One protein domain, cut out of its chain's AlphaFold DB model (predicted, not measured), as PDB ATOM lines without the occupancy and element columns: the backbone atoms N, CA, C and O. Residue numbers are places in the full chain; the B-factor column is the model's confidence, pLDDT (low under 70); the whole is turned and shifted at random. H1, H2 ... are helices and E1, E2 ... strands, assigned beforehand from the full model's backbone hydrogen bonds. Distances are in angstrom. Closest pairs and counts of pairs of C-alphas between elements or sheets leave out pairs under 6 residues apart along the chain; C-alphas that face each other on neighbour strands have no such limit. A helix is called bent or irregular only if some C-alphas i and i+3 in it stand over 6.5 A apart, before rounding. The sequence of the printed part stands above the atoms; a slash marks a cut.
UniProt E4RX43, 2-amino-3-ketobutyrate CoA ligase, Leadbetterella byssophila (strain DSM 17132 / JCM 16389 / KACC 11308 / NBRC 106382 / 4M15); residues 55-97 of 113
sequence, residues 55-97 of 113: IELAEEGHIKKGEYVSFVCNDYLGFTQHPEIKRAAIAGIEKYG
ATOM      1  N   ILE A  55     -13.071  14.775  -6.040       94.06
ATOM      2  CA  ILE A  55     -12.523  15.418  -7.233       94.06
ATOM      3  C   ILE A  55     -11.485  14.514  -7.889       94.06
ATOM      4  O   ILE A  55     -10.805  13.747  -7.210       94.06
ATOM      5  N   GLU A  56     -11.321  14.652  -9.198       95.38
ATOM      6  CA  GLU A  56     -10.200  14.061  -9.920       95.38
ATOM      7  C   GLU A  56      -9.077  15.085 -10.073       95.38
ATOM      8  O   GLU A  56      -9.315  16.220 -10.498       95.38
ATOM      9  N   LEU A  57      -7.853  14.680  -9.742       93.88
ATOM     10  CA  LEU A  57      -6.648  15.474  -9.959       93.88
ATOM     11  C   LEU A  57      -5.832  14.898 -11.119       93.88
ATOM     12  O   LEU A  57      -5.733  13.677 -11.282       93.88
ATOM     13  N   ALA A  58      -5.222  15.782 -11.909       92.62
ATOM     14  CA  ALA A  58      -4.181  15.410 -12.858       92.62
ATOM     15  C   ALA A  58      -2.880  15.025 -12.128       92.62
ATOM     16  O   ALA A  58      -2.675  15.366 -10.964       92.62
ATOM     17  N   GLU A  59      -1.992  14.320 -12.829       90.38
ATOM     18  CA  GLU A  59      -0.649  14.042 -12.322       90.38
ATOM     19  C   GLU A  59       0.210  15.312 -12.393       90.38
ATOM     20  O   GLU A  59       0.369  15.898 -13.466       90.38
ATOM     21  N   GLU A  60       0.751  15.744 -11.253       85.44
ATOM     22  CA  GLU A  60       1.541  16.969 -11.145       85.44
ATOM     23  C   GLU A  60       2.581  16.855 -10.022       85.44
ATOM     24  O   GLU A  60       2.260  16.854  -8.832       85.44
ATOM     25  N   GLY A  61       3.859  16.742 -10.399       82.56
ATOM     26  CA  GLY A  61       4.952  16.559  -9.443       82.56
ATOM     27  C   GLY A  61       4.784  15.272  -8.631       82.56
ATOM     28  O   GLY A  61       4.792  14.179  -9.189       82.56
ATOM     29  N   HIS A  62       4.626  15.407  -7.315       83.19
ATOM     30  CA  HIS A  62       4.410  14.281  -6.402       83.19
ATOM     31  C   HIS A  62       2.936  13.832  -6.322       83.19
ATOM     32  O   HIS A  62       2.632  12.804  -5.708       83.19
ATOM     33  N   ILE A  63       2.009  14.585  -6.922       87.69
ATOM     34  CA  ILE A  63       0.584  14.255  -6.963       87.69
ATOM     35  C   ILE A  63       0.338  13.273  -8.102       87.69
ATOM     36  O   ILE A  63       0.629  13.558  -9.262       87.69
ATOM     37  N   LYS A  64      -0.221  12.110  -7.769       91.25
ATOM     38  CA  LYS A  64      -0.618  11.105  -8.755       91.25
ATOM     39  C   LYS A  64      -1.982  11.455  -9.334       91.25
ATOM     40  O   LYS A  64      -2.842  11.981  -8.636       91.25
ATOM     41  N   LYS A  65      -2.212  11.082 -10.591       95.00
ATOM     42  CA  LYS A  65      -3.560  11.131 -11.155       95.00
ATOM     43  C   LYS A  65      -4.495  10.209 -10.366       95.00
ATOM     44  O   LYS A  65      -4.155   9.046 -10.139       95.00
ATOM     45  N   GLY A  66      -5.685  10.692 -10.017       95.38
ATOM     46  CA  GLY A  66      -6.697   9.866  -9.358       95.38
ATOM     47  C   GLY A  66      -7.828  10.655  -8.715       95.38
ATOM     48  O   GLY A  66      -7.897  11.878  -8.837       95.38
ATOM     49  N   GLU A  67      -8.703   9.927  -8.026       96.31
ATOM     50  CA  GLU A  67      -9.785  10.484  -7.217       96.31
ATOM     51  C   GLU A  67      -9.315  10.799  -5.794       96.31
ATOM     52  O   GLU A  67      -8.636  10.000  -5.144       96.31
ATOM     53  N   TYR A  68      -9.725  11.962  -5.298       94.19
ATOM     54  CA  TYR A  68      -9.374  12.488  -3.986       94.19
ATOM     55  C   TYR A  68     -10.610  13.053  -3.291       94.19
ATOM     56  O   TYR A  68     -11.467  13.670  -3.922       94.19
ATOM     57  N   VAL A  69     -10.681  12.903  -1.968       93.69
ATOM     58  CA  VAL A  69     -11.702  13.572  -1.151       93.69
ATOM     59  C   VAL A  69     -11.304  15.035  -0.955       93.69
ATOM     60  O   VAL A  69     -10.200  15.327  -0.493       93.69
ATOM     61  N   SER A  70     -12.200  15.962  -1.300       90.69
ATOM     62  CA  SER A  70     -11.934  17.399  -1.241       90.69
ATOM     63  C   SER A  70     -12.394  18.008   0.082       90.69
ATOM     64  O   SER A  70     -13.587  18.117   0.349       90.69
ATOM     65  N   PHE A  71     -11.434  18.469   0.887       88.06
ATOM     66  CA  PHE A  71     -11.680  19.232   2.122       88.06
ATOM     67  C   PHE A  71     -11.443  20.741   1.962       88.06
ATOM     68  O   PHE A  71     -11.568  21.497   2.920       88.06
ATOM     69  N   VAL A  72     -11.072  21.179   0.757       86.44
ATOM     70  CA  VAL A  72     -10.716  22.575   0.446       86.44
ATOM     71  C   VAL A  72     -11.742  23.258  -0.458       86.44
ATOM     72  O   VAL A  72     -11.607  24.441  -0.765       86.44
ATOM     73  N   CYS A  73     -12.754  22.523  -0.927       84.31
ATOM     74  CA  CYS A  73     -13.791  23.082  -1.782       84.31
ATOM     75  C   CYS A  73     -14.715  24.010  -0.983       84.31
ATOM     76  O   CYS A  73     -15.218  23.640   0.073       84.31
ATOM     77  N   ASN A  74     -14.994  25.190  -1.538       87.56
ATOM     78  CA  ASN A  74     -15.950  26.145  -0.972       87.56
ATOM     79  C   ASN A  74     -17.407  25.867  -1.397       87.56
ATOM     80  O   ASN A  74     -18.297  26.652  -1.068       87.56
ATOM     81  N   ASP A  75     -17.677  24.795  -2.148       88.00
ATOM     82  CA  ASP A  75     -19.038  24.398  -2.531       88.00
ATOM     83  C   ASP A  75     -19.729  23.631  -1.396       88.00
ATOM     84  O   ASP A  75     -20.025  22.442  -1.501       88.00
ATOM     85  N   TYR A  76     -19.973  24.325  -0.284       85.94
ATOM     86  CA  TYR A  76     -20.516  23.742   0.947       85.94
ATOM     87  C   TYR A  76     -21.859  23.020   0.755       85.94
ATOM     88  O   TYR A  76     -22.174  22.107   1.512       85.94
ATOM     89  N   LEU A  77     -22.657  23.441  -0.231       88.50
ATOM     90  CA  LEU A  77     -24.000  22.912  -0.495       88.50
ATOM     91  C   LEU A  77     -24.070  22.032  -1.754       88.50
ATOM     92  O   LEU A  77     -25.141  21.525  -2.080       88.50
ATOM     93  N   GLY A  78     -22.960  21.854  -2.479       85.06
ATOM     94  CA  GLY A  78     -22.936  21.085  -3.729       85.06
ATOM     95  C   GLY A  78     -23.713  21.738  -4.880       85.06
ATOM     96  O   GLY A  78     -24.109  21.062  -5.836       85.06
ATOM     97  N   PHE A  79     -23.990  23.042  -4.803       89.88
ATOM     98  CA  PHE A  79     -24.837  23.723  -5.781       89.88
ATOM     99  C   PHE A  79     -24.132  23.980  -7.104       89.88
ATOM    100  O   PHE A  79     -24.814  24.104  -8.123       89.88
ATOM    101  N   THR A  80     -22.796  23.971  -7.144       89.38
ATOM    102  CA  THR A  80     -22.080  24.136  -8.417       89.38
ATOM    103  C   THR A  80     -22.362  22.995  -9.394       89.38
ATOM    104  O   THR A  80     -22.330  23.198 -10.609       89.38
ATOM    105  N   GLN A  81     -22.677  21.797  -8.885       91.94
ATOM    106  CA  GLN A  81     -22.993  20.634  -9.714       91.94
ATOM    107  C   GLN A  81     -24.482  20.309  -9.803       91.94
ATOM    108  O   GLN A  81     -24.847  19.428 -10.588       91.94
ATOM    109  N   HIS A  82     -25.333  21.014  -9.054       93.88
ATOM    110  CA  HIS A  82     -26.754  20.704  -8.965       93.88
ATOM    111  C   HIS A  82     -27.445  20.813 -10.341       93.88
ATOM    112  O   HIS A  82     -27.302  21.842 -11.014       93.88
ATOM    113  N   PRO A  83     -28.220  19.797 -10.777       94.69
ATOM    114  CA  PRO A  83     -28.812  19.765 -12.116       94.69
ATOM    115  C   PRO A  83     -29.660  20.995 -12.457       94.69
ATOM    116  O   PRO A  83     -29.533  21.533 -13.553       94.69
ATOM    117  N   GLU A  84     -30.472  21.485 -11.515       95.38
ATOM    118  CA  GLU A  84     -31.311  22.678 -11.734       95.38
ATOM    119  C   GLU A  84     -30.490  23.948 -11.961       95.38
ATOM    120  O   GLU A  84     -30.856  24.769 -12.796       95.38
ATOM    121  N   ILE A  85     -29.356  24.094 -11.266       93.88
ATOM    122  CA  ILE A  85     -28.485  25.265 -11.408       93.88
ATOM    123  C   ILE A  85     -27.821  25.248 -12.783       93.88
ATOM    124  O   ILE A  85     -27.811  26.262 -13.478       93.88
ATOM    125  N   LYS A  86     -27.348  24.077 -13.228       94.81
ATOM    126  CA  LYS A  86     -26.811  23.905 -14.586       94.81
ATOM    127  C   LYS A  86     -27.858  24.218 -15.651       94.81
ATOM    128  O   LYS A  86     -27.549  24.926 -16.603       94.81
ATOM    129  N   ARG A  87     -29.097  23.737 -15.485       96.19
ATOM    130  CA  ARG A  87     -30.191  24.034 -16.423       96.19
ATOM    131  C   ARG A  87     -30.522  25.519 -16.475       96.19
ATOM    132  O   ARG A  87     -30.642  26.059 -17.569       96.19
ATOM    133  N   ALA A  88     -30.617  26.179 -15.322       93.88
ATOM    134  CA  ALA A  88     -30.853  27.617 -15.256       93.88
ATOM    135  C   ALA A  88     -29.718  28.410 -15.928       93.88
ATOM    136  O   ALA A  88     -29.987  29.343 -16.681       93.88
ATOM    137  N   ALA A  89     -28.459  28.004 -15.722       93.12
ATOM    138  CA  ALA A  89     -27.305  28.618 -16.376       93.12
ATOM    139  C   ALA A  89     -27.334  28.441 -17.904       93.12
ATOM    140  O   ALA A  89     -27.149  29.418 -18.624       93.12
ATOM    141  N   ILE A  90     -27.615  27.230 -18.404       95.31
ATOM    142  CA  ILE A  90     -27.747  26.957 -19.847       95.31
ATOM    143  C   ILE A  90     -28.861  27.818 -20.453       95.31
ATOM    144  O   ILE A  90     -28.611  28.535 -21.417       95.31
ATOM    145  N   ALA A  91     -30.049  27.827 -19.841       94.38
ATOM    146  CA  ALA A  91     -31.178  28.630 -20.311       94.38
ATOM    147  C   ALA A  91     -30.867  30.137 -20.302       94.38
ATOM    148  O   ALA A  91     -31.259  30.866 -21.213       94.38
ATOM    149  N   GLY A  92     -30.134  30.614 -19.290       91.12
ATOM    150  CA  GLY A  92     -29.667  31.997 -19.217       91.12
ATOM    151  C   GLY A  92     -28.721  32.355 -20.363       91.12
ATOM    152  O   GLY A  92     -28.904  33.396 -20.990       91.12
ATOM    153  N   ILE A  93     -27.764  31.477 -20.680       93.88
ATOM    154  CA  ILE A  93     -26.825  31.666 -21.796       93.88
ATOM    155  C   ILE A  93     -27.560  31.653 -23.139       93.88
ATOM    156  O   ILE A  93     -27.314  32.521 -23.972       93.88
ATOM    157  N   GLU A  94     -28.478  30.708 -23.350       93.94
ATOM    158  CA  GLU A  94     -29.280  30.626 -24.579       93.94
ATOM    159  C   GLU A  94     -30.144  31.876 -24.784       93.94
ATOM    160  O   GLU A  94     -30.302  32.347 -25.909       93.94
ATOM    161  N   LYS A  95     -30.683  32.438 -23.696       91.88
ATOM    162  CA  LYS A  95     -31.580  33.595 -23.746       91.88
ATOM    163  C   LYS A  95     -30.854  34.938 -23.832       91.88
ATOM    164  O   LYS A  95     -31.331  35.832 -24.527       91.88
ATOM    165  N   TYR A  96     -29.754  35.110 -23.100       88.00
ATOM    166  CA  TYR A  96     -29.114  36.416 -22.885       88.00
ATOM    167  C   TYR A  96     -27.663  36.494 -23.379       88.00
ATOM    168  O   TYR A  96     -27.068  37.571 -23.358       88.00
ATOM    169  N   GLY A  97     -27.088  35.387 -23.847       87.19
ATOM    170  CA  GLY A  97     -25.674  35.302 -24.199       87.19
ATOM    171  C   GLY A  97     -24.770  35.106 -22.979       87.19
ATOM    172  O   GLY A  97     -25.218  34.861 -21.861       87.19
TER     173      GLY A  97
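What this domain is: This is residues 55 to 97 of the 113 residues of the protein "2-amino-3-ketobutyrate CoA ligase" of Leadbetterella byssophila (strain DSM 17132 / JCM 16389 / KACC 11308 / NBRC 106382 / 4M15) (UniProt E4RX43). A small two-stranded hairpin, E1 and E2, makes one end of an extended piece of chain and a single helix, H1, makes the other, with a long stretch of no named element strung between them. There is no common core: residues 74 to 97, of which 83 to 96 belong to H1, stand free, and so does the turn of the hairpin at residues 59 to 64. The printed part has 43 residues with two named strands and one named helix, in the order E1, E2, H1; the sheet has the order E1 - E2 and is antiparallel, and the class is mixed, helices and strands, with under half of the residues in named elements. The whole is extended, with a radius of gyration of the C-alphas of 15.2 A, and its C-alphas span 44 by 21 by 14 A, a rod in outline.

How they stand to each other: Strand E1, residues 55 to 57, and strand E2, residues 66 to 69, are antiparallel neighbours and form a hairpin, with 137 degrees between their N-to-C directions. The C-alphas of Glu 56 and Glu 67 face each other at 4.5 A, and those of Ile 55 and Tyr 68 at 5.4 A. Across the pair, N 55 and O 68 are within hydrogen-bond range at 2.9 A, and N 68 and O 55 at 2.8 A. Helix H1, residues 83 to 96, is apart from E1, with no C-alpha of the one within 8 A of the other. In H1 every O i to N i+4 pair is within hydrogen-bond range.

Where its parts are: E1 begins at Ile 55, whose C-alpha is at (-12.523, 15.418, -7.233), and ends at Leu 57, 6.5 A away from C-alpha to C-alpha. E2 goes from Gly 66 to Val 69, 10.3 A from first to last C-alpha, and ends with C-alpha 69 at (-11.702, 13.572, -1.151). H1 goes from Pro 83 to Tyr 96, 19.8 A from first to last C-alpha; it is not bent, and its last C-alpha is at (-29.114, 36.416, -22.885).

The domain as a whole: The two C-alphas farthest apart are those of His 62, in the link between the strands, and Lys 95, in H1, at 44.4 A. The C-alphas of the first and last printed residues, Ile 55 and Gly 97, are 29.3 A apart. The link from E1 to E2 is short, with 8 residues, and the link from E2 to H1 is long, with 13 residues, 70 to 82. The printed part has no cut. The mean pLDDT of the printed part is 91.1, and no printed residue is under 70.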